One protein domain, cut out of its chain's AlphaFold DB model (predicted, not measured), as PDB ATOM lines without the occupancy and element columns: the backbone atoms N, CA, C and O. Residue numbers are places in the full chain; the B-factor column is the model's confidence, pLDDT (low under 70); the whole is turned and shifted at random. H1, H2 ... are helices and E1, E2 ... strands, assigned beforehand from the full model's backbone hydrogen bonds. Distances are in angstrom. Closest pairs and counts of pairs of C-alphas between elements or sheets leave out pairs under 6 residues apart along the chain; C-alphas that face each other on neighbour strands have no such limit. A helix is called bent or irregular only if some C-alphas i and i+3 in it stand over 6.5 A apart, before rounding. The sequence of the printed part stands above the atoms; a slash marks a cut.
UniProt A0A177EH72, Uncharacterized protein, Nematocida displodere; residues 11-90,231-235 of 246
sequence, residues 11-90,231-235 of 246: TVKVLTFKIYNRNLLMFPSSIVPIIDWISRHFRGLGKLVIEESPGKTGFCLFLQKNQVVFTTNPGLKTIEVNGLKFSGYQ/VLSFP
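AT A GLANCE: This is residues 11 to 90 and 231 to 235 of the 246 residues of an uncharacterized protein of Nematocida displodere (UniProt A0A177EH72). A sheet of four strands, E1, E2, E4 and E5, makes a wall; H2 packs over its E4 and E5, and the longer H1 grazes it. A second, small sheet of two short strands, E3 and E6, reaches E5 with E3 and packs on H1 with E6. The printed part has 85 residues, with two named helices and six named strands in the order E1 H1 E2 H2 E3 E4 E5 E6. The large sheet runs E1 E2 E4 E5 and is mixed, the small one is parallel, and the class is mixed, helices and strands. The whole is compact, with a radius of gyration of the C-alphas of 12.0 A and spans of 33 by 25 by 20 A.

HOW THE PARTS SIT: Begin at E1, residues 14 to 18, an edge strand parallel to E2, residues 47 to 51, at 11 degrees; look for N 17 and O 49, 2.8 A apart. With H1, residues 28 to 41, between them they form a strand-helix-strand unit, two parallel neighbour strands joined through a helix, with a right-handed crossover. H1 only grazes the sheet, with its residues 31 to 39. Beside E2 find E4, residues 78 to 81, parallel at 3 degrees, with N 50 and O 80 at 2.7 A. E4 forms a hairpin with the edge strand E5, residues 84 to 87, antiparallel at 157 degrees, with N 86 and O 79 at 2.7 A. H2, residues 58 to 65, is on this sheet at a height of 10.1 A, over E4 and E5 and slantwise to the strands, at 38 degrees to E4 on the local plane. H1 touches H2 with residues 28 to 31 alone, about perpendicular at 75 degrees; the closest C-alphas are those of Pro 28 and Phe 59, 5.2 A apart. E3, residues 67 to 70, and E6, residues 231 to 234, are parallel at 24 degrees, with N 69 and O 232 at 2.8 A. The closest C-alphas of H1 and E6, those of Asp 36 and Phe 234, are 5.6 A apart. In H2 every O i to N i+4 pair is within hydrogen-bond range, in H1 8 of 10.

IN THESE COORDINATES: Find C-alpha 14 at (35.601, -18.239, 49.305); from there E1 runs 13.2 A to residue 18. H1 starts from C-alpha 28 at (31.908, -29.794, 31.648) and covers 20.0 A; it is neither bent nor irregular, but only just, with C-alphas 30 and 33 6.3 A apart. E2 covers 12.8 A and H2 10.6 A. E6 ends at C-alpha 234, at (29.706, -16.380, 33.982).

THE WHOLE: The farthest C-alphas, those of Arg 22 and Gln 90, are 35.0 A apart. Residues 91 to 230 are not printed, and C-alphas 90 and 231 stand 12.2 A apart across the cut. Of the links that are printed whole, none is long. Mean pLDDT of the printed part is 71.6; look for values under 70 at, among others, residues 19 to 26, 53 to 58, 64 to 75 and 231 to 235.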
ATOM      1  N   THR A  11      26.504 -13.894  50.899       80.69
ATOM      2  CA  THR A  11      27.761 -13.139  50.799       80.69
ATOM      3  C   THR A  11      28.892 -14.006  51.325       80.69
ATOM      4  O   THR A  11      28.950 -14.304  52.514       80.69
ATOM      5  N   VAL A  12      29.792 -14.429  50.443       79.25
ATOM      6  CA  VAL A  12      30.922 -15.301  50.796       79.25
ATOM      7  C   VAL A  12      32.171 -14.811  50.086       79.25
ATOM      8  O   VAL A  12      32.082 -14.339  48.965       79.25
ATOM      9  N   LYS A  13      33.351 -14.945  50.699       78.81
ATOM     10  CA  LYS A  13      34.630 -14.591  50.051       78.81
ATOM     11  C   LYS A  13      35.274 -15.781  49.337       78.81
ATOM     12  O   LYS A  13      35.949 -15.605  48.326       78.81
ATOM     13  N   VAL A  14      35.075 -16.989  49.860       79.50
ATOM     14  CA  VAL A  14      35.601 -18.239  49.305       79.50
ATOM     15  C   VAL A  14      34.500 -19.288  49.372       79.50
ATOM     16  O   VAL A  14      33.856 -19.422  50.408       79.50
ATOM     17  N   LEU A  15      34.300 -20.021  48.282       81.69
ATOM     18  CA  LEU A  15      33.369 -21.143  48.213       81.69
ATOM     19  C   LEU A  15      34.132 -22.384  47.757       81.69
ATOM     20  O   LEU A  15      34.796 -22.345  46.723       81.69
ATOM     21  N   THR A  16      34.040 -23.468  48.524       82.25
ATOM     22  CA  THR A  16      34.730 -24.731  48.236       82.25
ATOM     23  C   THR A  16      33.710 -25.843  48.050       82.25
ATOM     24  O   THR A  16      32.935 -26.130  48.957       82.25
ATOM     25  N   PHE A  17      33.749 -26.500  46.894       77.25
ATOM     26  CA  PHE A  17      33.023 -27.731  46.619       77.25
ATOM     27  C   PHE A  17      33.993 -28.898  46.621       77.25
ATOM     28  O   PHE A  17      34.982 -28.885  45.891       77.25
ATOM     29  N   LYS A  18      33.682 -29.923  47.411       74.06
ATOM     30  CA  LYS A  18      34.381 -31.206  47.371       74.06
ATOM     31  C   LYS A  18      33.456 -32.223  46.731       74.06
ATOM     32  O   LYS A  18      32.414 -32.550  47.297       74.06
ATOM     33  N   ILE A  19      33.798 -32.677  45.533       67.81
ATOM     34  CA  ILE A  19      32.976 -33.614  44.775       67.81
ATOM     35  C   ILE A  19      33.641 -34.983  44.830       67.81
ATOM     36  O   ILE A  19      34.609 -35.272  44.128       67.81
ATOM     37  N   TYR A  20      33.090 -35.844  45.681       63.00
ATOM     38  CA  TYR A  20      33.529 -37.223  45.836       63.00
ATOM     39  C   TYR A  20      32.751 -38.114  44.867       63.00
ATOM     40  O   TYR A  20      31.686 -38.629  45.196       63.00
ATOM     41  N   ASN A  21      33.266 -38.290  43.651       61.22
ATOM     42  CA  ASN A  21      32.691 -39.226  42.689       61.22
ATOM     43  C   ASN A  21      33.583 -40.468  42.567       61.22
ATOM     44  O   ASN A  21      34.698 -40.378  42.050       61.22
ATOM     45  N   ARG A  22      33.077 -41.636  42.995       53.34
ATOM     46  CA  ARG A  22      33.772 -42.932  42.856       53.34
ATOM     47  C   ARG A  22      34.102 -43.277  41.400       53.34
ATOM     48  O   ARG A  22      35.071 -43.983  41.158       53.34
ATOM     49  N   ASN A  23      33.340 -42.738  40.448       59.25
ATOM     50  CA  ASN A  23      33.492 -43.021  39.024       59.25
ATOM     51  C   ASN A  23      34.333 -41.968  38.275       59.25
ATOM     52  O   ASN A  23      34.524 -42.110  37.076       59.25
ATOM     53  N   LEU A  24      34.848 -40.920  38.943       56.28
ATOM     54  CA  LEU A  24      35.716 -39.880  38.344       56.28
ATOM     55  C   LEU A  24      35.081 -39.043  37.203       56.28
ATOM     56  O   LEU A  24      35.782 -38.345  36.472       56.28
ATOM     57  N   LEU A  25      33.756 -39.075  37.031       58.84
ATOM     58  CA  LEU A  25      33.071 -38.464  35.883       58.84
ATOM     59  C   LEU A  25      32.623 -37.019  36.159       58.84
ATOM     60  O   LEU A  25      31.429 -36.721  36.225       58.84
ATOM     61  N   MET A  26      33.578 -36.106  36.336       66.56
ATOM     62  CA  MET A  26      33.311 -34.662  36.310       66.56
ATOM     63  C   MET A  26      33.425 -34.150  34.877       66.56
ATOM     64  O   MET A  26      34.520 -33.966  34.336       66.56
ATOM     65  N   PHE A  27      32.267 -33.941  34.251       73.00
ATOM     66  CA  PHE A  27      32.170 -33.433  32.888       73.00
ATOM     67  C   PHE A  27      31.801 -31.945  32.861       73.00
ATOM     68  O   PHE A  27      31.020 -31.482  33.701       73.00
ATOM     69  N   PRO A  28      32.271 -31.198  31.844       73.56
ATOM     70  CA  PRO A  28      31.908 -29.794  31.648       73.56
ATOM     71  C   PRO A  28      30.401 -29.544  31.645       73.56
ATOM     72  O   PRO A  28      29.937 -28.545  32.194       73.56
ATOM     73  N   SER A  29      29.630 -30.480  31.084       78.19
ATOM     74  CA  SER A  29      28.169 -30.415  31.022       78.19
ATOM     75  C   SER A  29      27.499 -30.320  32.391       78.19
ATOM     76  O   SER A  29      26.426 -29.732  32.486       78.19
ATOM     77  N   SER A  30      28.119 -30.879  33.431       74.44
ATOM     78  CA  SER A  30      27.562 -30.927  34.784       74.44
ATOM     79  C   SER A  30      28.029 -29.749  35.638       74.44
ATOM     80  O   SER A  30      27.245 -29.199  36.404       74.44
ATOM     81  N   ILE A  31      29.286 -29.320  35.481       79.06
ATOM     82  CA  ILE A  31      29.889 -28.296  36.349       79.06
ATOM     83  C   ILE A  31      29.624 -26.871  35.867       79.06
ATOM     84  O   ILE A  31      29.381 -25.983  36.679       79.06
ATOM     85  N   VAL A  32      29.612 -26.628  34.556       81.50
ATOM     86  CA  VAL A  32      29.366 -25.280  34.019       81.50
ATOM     87  C   VAL A  32      28.004 -24.713  34.465       81.50
ATOM     88  O   VAL A  32      27.969 -23.548  34.855       81.50
ATOM     89  N   PRO A  33      26.886 -25.472  34.483       81.19
ATOM     90  CA  PRO A  33      25.629 -24.989  35.064       81.19
ATOM     91  C   PRO A  33      25.722 -24.643  36.555       81.19
ATOM     92  O   PRO A  33      25.129 -23.656  36.978       81.19
ATOM     93  N   ILE A  34      26.488 -25.408  37.341       82.25
ATOM     94  CA  ILE A  34      26.688 -25.151  38.776       82.25
ATOM     95  C   ILE A  34      27.460 -23.843  38.975       82.25
ATOM     96  O   ILE A  34      27.049 -23.004  39.770       82.25
ATOM     97  N   ILE A  35      28.537 -23.627  38.213       81.00
ATOM     98  CA  ILE A  35      29.301 -22.370  38.246       81.00
ATOM     99  C   ILE A  35      28.418 -21.191  37.819       81.00
ATOM    100  O   ILE A  35      28.472 -20.131  38.440       81.00
ATOM    101  N   ASP A  36      27.570 -21.378  36.802       80.00
ATOM    102  CA  ASP A  36      26.600 -20.366  36.371       80.00
ATOM    103  C   ASP A  36      25.636 -20.000  37.502       80.00
ATOM    104  O   ASP A  36      25.476 -18.823  37.811       80.00
ATOM    105  N   TRP A  37      25.069 -20.997  38.181       83.06
ATOM    106  CA  TRP A  37      24.201 -20.780  39.333       83.06
ATOM    107  C   TRP A  37      24.935 -20.053  40.474       83.06
ATOM    108  O   TRP A  37      24.468 -19.016  40.945       83.06
ATOM    109  N   ILE A  38      26.144 -20.495  40.843       82.06
ATOM    110  CA  ILE A  38      26.973 -19.842  41.873       82.06
ATOM    111  C   ILE A  38      27.211 -18.370  41.528       82.06
ATOM    112  O   ILE A  38      27.070 -17.484  42.372       82.06
ATOM    113  N   SER A  39      27.553 -18.094  40.271       76.44
ATOM    114  CA  SER A  39      27.857 -16.741  39.819       76.44
ATOM    115  C   SER A  39      26.662 -15.780  39.898       76.44
ATOM    116  O   SER A  39      26.881 -14.572  39.949       76.44
ATOM    117  N   ARG A  40      25.423 -16.299  39.950       79.19
ATOM    118  CA  ARG A  40      24.184 -15.519  40.126       79.19
ATOM    119  C   ARG A  40      23.815 -15.310  41.595       79.19
ATOM    120  O   ARG A  40      23.318 -14.243  41.938       79.19
ATOM    121  N   HIS A  41      24.051 -16.307  42.448       81.81
ATOM    122  CA  HIS A  41      23.509 -16.332  43.812       81.81
ATOM    123  C   HIS A  41      24.523 -15.991  44.920       81.81
ATOM    124  O   HIS A  41      24.116 -15.752  46.055       81.81
ATOM    125  N   PHE A  42      25.824 -15.908  44.620       79.31
ATOM    126  CA  PHE A  42      26.852 -15.564  45.612       79.31
ATOM    127  C   PHE A  42      27.492 -14.202  45.328       79.31
ATOM    128  O   PHE A  42      28.204 -14.030  44.339       79.31
ATOM    129  N   ARG A  43      27.302 -13.231  46.229       79.12
ATOM    130  CA  ARG A  43      27.968 -11.917  46.171       79.12
ATOM    131  C   ARG A  43      29.290 -11.934  46.936       79.12
ATOM    132  O   ARG A  43      29.459 -12.675  47.899       79.12
ATOM    133  N   GLY A  44      30.243 -11.109  46.497       73.94
ATOM    134  CA  GLY A  44      31.554 -10.970  47.150       73.94
ATOM    135  C   GLY A  44      32.499 -12.166  46.978       73.94
ATOM    136  O   GLY A  44      33.612 -12.132  47.509       73.94
ATOM    137  N   LEU A  45      32.083 -13.195  46.228       83.00
ATOM    138  CA  LEU A  45      32.848 -14.419  46.014       83.00
ATOM    139  C   LEU A  45      34.158 -14.094  45.315       83.00
ATOM    140  O   LEU A  45      34.152 -13.793  44.138       83.00
ATOM    141  N   GLY A  46      35.270 -14.188  46.041       77.75
ATOM    142  CA  GLY A  46      36.630 -13.964  45.560       77.75
ATOM    143  C   GLY A  46      37.236 -15.161  44.839       77.75
ATOM    144  O   GLY A  46      37.956 -15.017  43.847       77.75
ATOM    145  N   LYS A  47      36.959 -16.352  45.371       82.38
ATOM    146  CA  LYS A  47      37.608 -17.604  44.987       82.38
ATOM    147  C   LYS A  47      36.614 -18.763  45.032       82.38
ATOM    148  O   LYS A  47      36.013 -19.002  46.075       82.38
ATOM    149  N   LEU A  48      36.503 -19.510  43.939       85.31
ATOM    150  CA  LEU A  48      35.781 -20.782  43.876       85.31
ATOM    151  C   LEU A  48      36.797 -21.928  43.828       85.31
ATOM    152  O   LEU A  48      37.684 -21.911  42.984       85.31
ATOM    153  N   VAL A  49      36.688 -22.909  44.718       83.56
ATOM    154  CA  VAL A  49      37.551 -24.099  44.749       83.56
ATOM    155  C   VAL A  49      36.699 -25.331  44.475       83.56
ATOM    156  O   VAL A  49      35.659 -25.518  45.099       83.56
ATOM    157  N   ILE A  50      37.133 -26.161  43.538       83.06
ATOM    158  CA  ILE A  50      36.502 -27.410  43.130       83.06
ATOM    159  C   ILE A  50      37.543 -28.507  43.353       83.06
ATOM    160  O   ILE A  50      38.518 -28.640  42.612       83.06
ATOM    161  N   GLU A  51      37.373 -29.263  44.428       79.25
ATOM    162  CA  GLU A  51      38.186 -30.438  44.720       79.25
ATOM    163  C   GLU A  51      37.498 -31.672  44.135       79.25
ATOM    164  O   GLU A  51      36.342 -31.971  44.439       79.25
ATOM    165  N   GLU A  52      38.226 -32.386  43.291       72.88
ATOM    166  CA  GLU A  52      37.847 -33.645  42.671       72.88
ATOM    167  C   GLU A  52      38.820 -34.748  43.117       72.88
ATOM    168  O   GLU A  52      39.818 -34.519  43.807       72.88
ATOM    169  N   SER A  53      38.531 -35.978  42.712       68.00
ATOM    170  CA  SER A  53      39.438 -37.106  42.892       68.00
ATOM    171  C   SER A  53      40.806 -36.865  42.224       68.00
ATOM    172  O   SER A  53      40.896 -36.146  41.221       68.00
ATOM    173  N   PRO A  54      41.890 -37.473  42.748       60.69
ATOM    174  CA  PRO A  54      43.234 -37.296  42.205       60.69
ATOM    175  C   PRO A  54      43.311 -37.690  40.720       60.69
ATOM    176  O   PRO A  54      42.975 -38.815  40.355       60.69
ATOM    177  N   GLY A  55      43.775 -36.771  39.870       60.69
ATOM    178  CA  GLY A  55      43.949 -36.989  38.428       60.69
ATOM    179  C   GLY A  55      43.584 -35.765  37.580       60.69
ATOM    180  O   GLY A  55      42.937 -34.827  38.049       60.69
ATOM    181  N   LYS A  56      44.011 -35.756  36.308       59.66
ATOM    182  CA  LYS A  56      43.524 -34.775  35.321       59.66
ATOM    183  C   LYS A  56      42.137 -35.206  34.858       59.66
ATOM    184  O   LYS A  56      42.015 -36.118  34.047       59.66
ATOM    185  N   THR A  57      41.104 -34.552  35.369       68.44
ATOM    186  CA  THR A  57      39.721 -34.837  34.983       68.44
ATOM    187  C   THR A  57      39.341 -34.135  33.682       68.44
ATOM    188  O   THR A  57      40.008 -33.192  33.231       68.44
ATOM    189  N   GLY A  58      38.248 -34.587  33.059       69.25
ATOM    190  CA  GLY A  58      37.716 -33.974  31.841       69.25
ATOM    191  C   GLY A  58      37.399 -32.487  32.023       69.25
ATOM    192  O   GLY A  58      37.616 -31.697  31.105       69.25
ATOM    193  N   PHE A  59      36.967 -32.081  33.221       72.56
ATOM    194  CA  PHE A  59      36.693 -30.684  33.536       72.56
ATOM    195  C   PHE A  59      37.960 -29.821  33.615       72.56
ATOM    196  O   PHE A  59      38.006 -28.745  33.017       72.56
ATOM    197  N   CYS A  60      39.027 -30.312  34.251       72.25
ATOM    198  CA  CYS A  60      40.321 -29.631  34.242       72.25
ATOM    199  C   CYS A  60      40.841 -29.423  32.807       72.25
ATOM    200  O   CYS A  60      41.259 -28.322  32.441       72.25
ATOM    201  N   LEU A  61      40.800 -30.471  31.977       70.62
ATOM    202  CA  LEU A  61      41.212 -30.391  30.572       70.62
ATOM    203  C   LEU A  61      40.333 -29.423  29.771       70.62
ATOM    204  O   LEU A  61      40.825 -28.718  28.893       70.62
ATOM    205  N   PHE A  62      39.039 -29.372  30.078       73.38
ATOM    206  CA  PHE A  62      38.110 -28.429  29.473       73.38
ATOM    207  C   PHE A  62      38.456 -26.983  29.825       73.38
ATOM    208  O   PHE A  62      38.563 -26.164  28.917       73.38
ATOM    209  N   LEU A  63      38.699 -26.661  31.098       72.12
ATOM    210  CA  LEU A  63      39.100 -25.307  31.485       72.12
ATOM    211  C   LEU A  63      40.433 -24.895  30.845       72.12
ATOM    212  O   LEU A  63      40.569 -23.758  30.419       72.12
ATOM    213  N   GLN A  64      41.387 -25.818  30.683       68.19
ATOM    214  CA  GLN A  64      42.651 -25.542  29.982       68.19
ATOM    215  C   GLN A  64      42.476 -25.236  28.485       68.19
ATOM    216  O   GLN A  64      43.305 -24.544  27.896       68.19
ATOM    217  N   LYS A  65      41.416 -25.758  27.858       66.62
ATOM    218  CA  LYS A  65      41.102 -25.541  26.438       66.62
ATOM    219  C   LYS A  65      40.216 -24.318  26.186       66.62
ATOM    220  O   LYS A  65      39.995 -23.974  25.028       66.62
ATOM    221  N   ASN A  66      39.702 -23.672  27.229       65.44
ATOM    222  CA  ASN A  66      38.771 -22.552  27.109       65.44
ATOM    223  C   ASN A  66      39.305 -21.310  27.826       65.44
ATOM    224  O   ASN A  66      40.086 -21.387  28.767       65.44
ATOM    225  N   GLN A  67      38.861 -20.136  27.390       66.25
ATOM    226  CA  GLN A  67      39.020 -18.916  28.175       66.25
ATOM    227  C   GLN A  67      37.907 -18.842  29.210       66.25
ATOM    228  O   GLN A  67      36.753 -19.087  28.879       66.25
ATOM    229  N   VAL A  68      38.232 -18.457  30.441       67.00
ATOM    230  CA  VAL A  68      37.235 -18.229  31.490       67.00
ATOM    231  C   VAL A  68      37.170 -16.735  31.787       67.00
ATOM    232  O   VAL A  68      38.163 -16.129  32.182       67.00
ATOM    233  N   VAL A  69      36.008 -16.128  31.580       64.50
ATOM    234  CA  VAL A  69      35.717 -14.729  31.898       64.50
ATOM    235  C   VAL A  69      34.652 -14.691  32.991       64.50
ATOM    236  O   VAL A  69      33.594 -15.310  32.880       64.50
ATOM    237  N   PHE A  70      34.903 -13.909  34.036       64.94
ATOM    238  CA  PHE A  70      33.900 -13.581  35.046       64.94
ATOM    239  C   PHE A  70      33.377 -12.180  34.743       64.94
ATOM    240  O   PHE A  70      34.062 -11.193  34.992       64.94
ATOM    241  N   THR A  71      32.199 -12.085  34.128       55.72
ATOM    242  CA  THR A  71      31.632 -10.800  33.685       55.72
ATOM    243  C   THR A  71      30.812 -10.115  34.770       55.72
ATOM    244  O   THR A  71      30.724  -8.894  34.793       55.72
ATOM    245  N   THR A  72      30.205 -10.889  35.668       54.03
ATOM    246  CA  THR A  72      29.044 -10.409  36.445       54.03
ATOM    247  C   THR A  72      29.172 -10.665  37.946       54.03
ATOM    248  O   THR A  72      28.362 -10.180  38.728       54.03
ATOM    249  N   ASN A  73      30.248 -11.338  38.363       60.78
ATOM    250  CA  ASN A  73      30.716 -11.337  39.743       60.78
ATOM    251  C   ASN A  73      32.115 -10.704  39.778       60.78
ATOM    252  O   ASN A  73      33.103 -11.429  39.690       60.78
ATOM    253  N   PRO A  74      32.227  -9.363  39.861       59.25
ATOM    254  CA  PRO A  74      33.524  -8.678  39.870       59.25
ATOM    255  C   PRO A  74      34.399  -9.078  41.068       59.25
ATOM    256  O   PRO A  74      35.610  -8.862  41.055       59.25
ATOM    257  N   GLY A  75      33.796  -9.682  42.100       63.69
ATOM    258  CA  GLY A  75      34.524 -10.303  43.196       63.69
ATOM    259  C   GLY A  75      35.325 -11.524  42.747       63.69
ATOM    260  O   GLY A  75      36.436 -11.700  43.241       63.69
ATOM    261  N   LEU A  76      34.808 -12.329  41.808       71.81
ATOM    262  CA  LEU A  76      35.359 -13.643  41.471       71.81
ATOM    263  C   LEU A  76      36.614 -13.485  40.628       71.81
ATOM    264  O   LEU A  76      36.571 -13.172  39.443       71.81
ATOM    265  N   LYS A  77      37.753 -13.723  41.272       73.00
ATOM    266  CA  LYS A  77      39.084 -13.570  40.680       73.00
ATOM    267  C   LYS A  77      39.676 -14.903  40.255       73.00
ATOM    268  O   LYS A  77      40.544 -14.934  39.382       73.00
ATOM    269  N   THR A  78      39.258 -16.005  40.876       75.38
ATOM    270  CA  THR A  78      39.909 -17.307  40.684       75.38
ATOM    271  C   THR A  78      38.929 -18.466  40.821       75.38
ATOM    272  O   THR A  78      38.182 -18.538  41.796       75.38
ATOM    273  N   ILE A  79      38.995 -19.405  39.879       79.75
ATOM    274  CA  ILE A  79      38.497 -20.775  40.024       79.75
ATOM    275  C   ILE A  79      39.706 -21.683  40.231       79.75
ATOM    276  O   ILE A  79      40.675 -21.589  39.496       79.75
ATOM    277  N   GLU A  80      39.675 -22.567  41.212       81.56
ATOM    278  CA  GLU A  80      40.704 -23.573  41.451       81.56
ATOM    279  C   GLU A  80      40.092 -24.959  41.269       81.56
ATOM    280  O   GLU A  80      39.053 -25.226  41.858       81.56
ATOM    281  N   VAL A  81      40.705 -25.828  40.467       77.88
ATOM    282  CA  VAL A  81      40.267 -27.215  40.255       77.88
ATOM    283  C   VAL A  81      41.431 -28.152  40.538       77.88
ATOM    284  O   VAL A  81      42.451 -28.062  39.860       77.88
ATOM    285  N   ASN A  82      41.320 -29.036  41.531       74.88
ATOM    286  CA  ASN A  82      42.409 -29.955  41.920       74.88
ATOM    287  C   ASN A  82      43.768 -29.257  42.140       74.88
ATOM    288  O   ASN A  82      44.818 -29.755  41.734       74.88
ATOM    289  N   GLY A  83      43.752 -28.068  42.751       70.38
ATOM    290  CA  GLY A  83      44.953 -27.256  42.982       70.38
ATOM    291  C   GLY A  83      45.427 -26.435  41.777       70.38
ATOM    292  O   GLY A  83      46.334 -25.614  41.923       70.38
ATOM    293  N   LEU A  84      44.813 -26.606  40.601       69.69
ATOM    294  CA  LEU A  84      45.089 -25.810  39.405       69.69
ATOM    295  C   LEU A  84      44.223 -24.563  39.407       69.69
ATOM    296  O   LEU A  84      42.998 -24.646  39.431       69.69
ATOM    297  N   LYS A  85      44.854 -23.394  39.374       73.00
ATOM    298  CA  LYS A  85      44.159 -22.109  39.432       73.00
ATOM    299  C   LYS A  85      43.949 -21.538  38.036       73.00
ATOM    300  O   LYS A  85      44.872 -21.423  37.240       73.00
ATOM    301  N   PHE A  86      42.719 -21.129  37.790       71.94
ATOM    302  CA  PHE A  86      42.225 -20.455  36.606       71.94
ATOM    303  C   PHE A  86      41.788 -19.057  37.043       71.94
ATOM    304  O   PHE A  86      40.771 -18.882  37.721       71.94
ATOM    305  N   SER A  87      42.595 -18.052  36.723       66.62
ATOM    306  CA  SER A  87      42.227 -16.656  36.940       66.62
ATOM    307  C   SER A  87      41.154 -16.230  35.939       66.62
ATOM    308  O   SER A  87      41.101 -16.717  34.808       66.62
ATOM    309  N   GLY A  88      40.292 -15.304  36.361       62.56
ATOM    310  CA  GLY A  88      39.399 -14.616  35.435       62.56
ATOM    311  C   GLY A  88      40.212 -13.914  34.357       62.56
ATOM    312  O   GLY A  88      41.310 -13.431  34.639       62.56
ATOM    313  N   TYR A  89      39.680 -13.895  33.135       56.34
ATOM    314  CA  TYR A  89      40.299 -13.301  31.955       56.34
ATOM    315  C   TYR A  89      41.159 -12.080  32.272       56.34
ATOM    316  O   TYR A  89      40.673 -11.025  32.687       56.34
ATOM    317  N   GLN A  90      42.456 -12.236  32.031       56.03
ATOM    318  CA  GLN A  90      43.378 -11.121  32.024       56.03
ATOM    319  C   GLN A  90      43.329 -10.467  30.642       56.03
ATOM    320  O   GLN A  90      43.540 -11.123  29.622       56.03
ATOM    321  N   VAL A 231      35.169 -18.397  24.789       64.69
ATOM    322  CA  VAL A 231      35.031 -17.669  26.046       64.69
ATOM    323  C   VAL A 231      33.860 -18.245  26.835       64.69
ATOM    324  O   VAL A 231      32.704 -18.137  26.431       64.69
ATOM    325  N   LEU A 232      34.155 -18.822  27.994       67.12
ATOM    326  CA  LEU A 232      33.180 -19.174  29.017       67.12
ATOM    327  C   LEU A 232      32.933 -17.942  29.881       67.12
ATOM    328  O   LEU A 232      33.797 -17.561  30.665       67.12
ATOM    329  N   SER A 233      31.768 -17.318  29.719       66.38
ATOM    330  CA  SER A 233      31.358 -16.163  30.526       66.38
ATOM    331  C   SER A 233      30.385 -16.590  31.618       66.38
ATOM    332  O   SER A 233      29.468 -17.363  31.340       66.38
ATOM    333  N   PHE A 234      30.569 -16.076  32.837       68.25
ATOM    334  CA  PHE A 234      29.706 -16.380  33.982       68.25
ATOM    335  C   PHE A 234      29.188 -15.124  34.717       68.25
ATOM    336  O   PHE A 234      29.984 -14.239  35.065       68.25
ATOM    337  N   PRO A 235      27.881 -15.081  35.052       66.69
ATOM    338  CA  PRO A 235      26.795 -15.845  34.429       66.69
ATOM    339  C   PRO A 235      26.714 -15.674  32.910       66.69
ATOM    340  O   PRO A 235      27.088 -14.643  32.356       66.69
TER     341      PRO A 235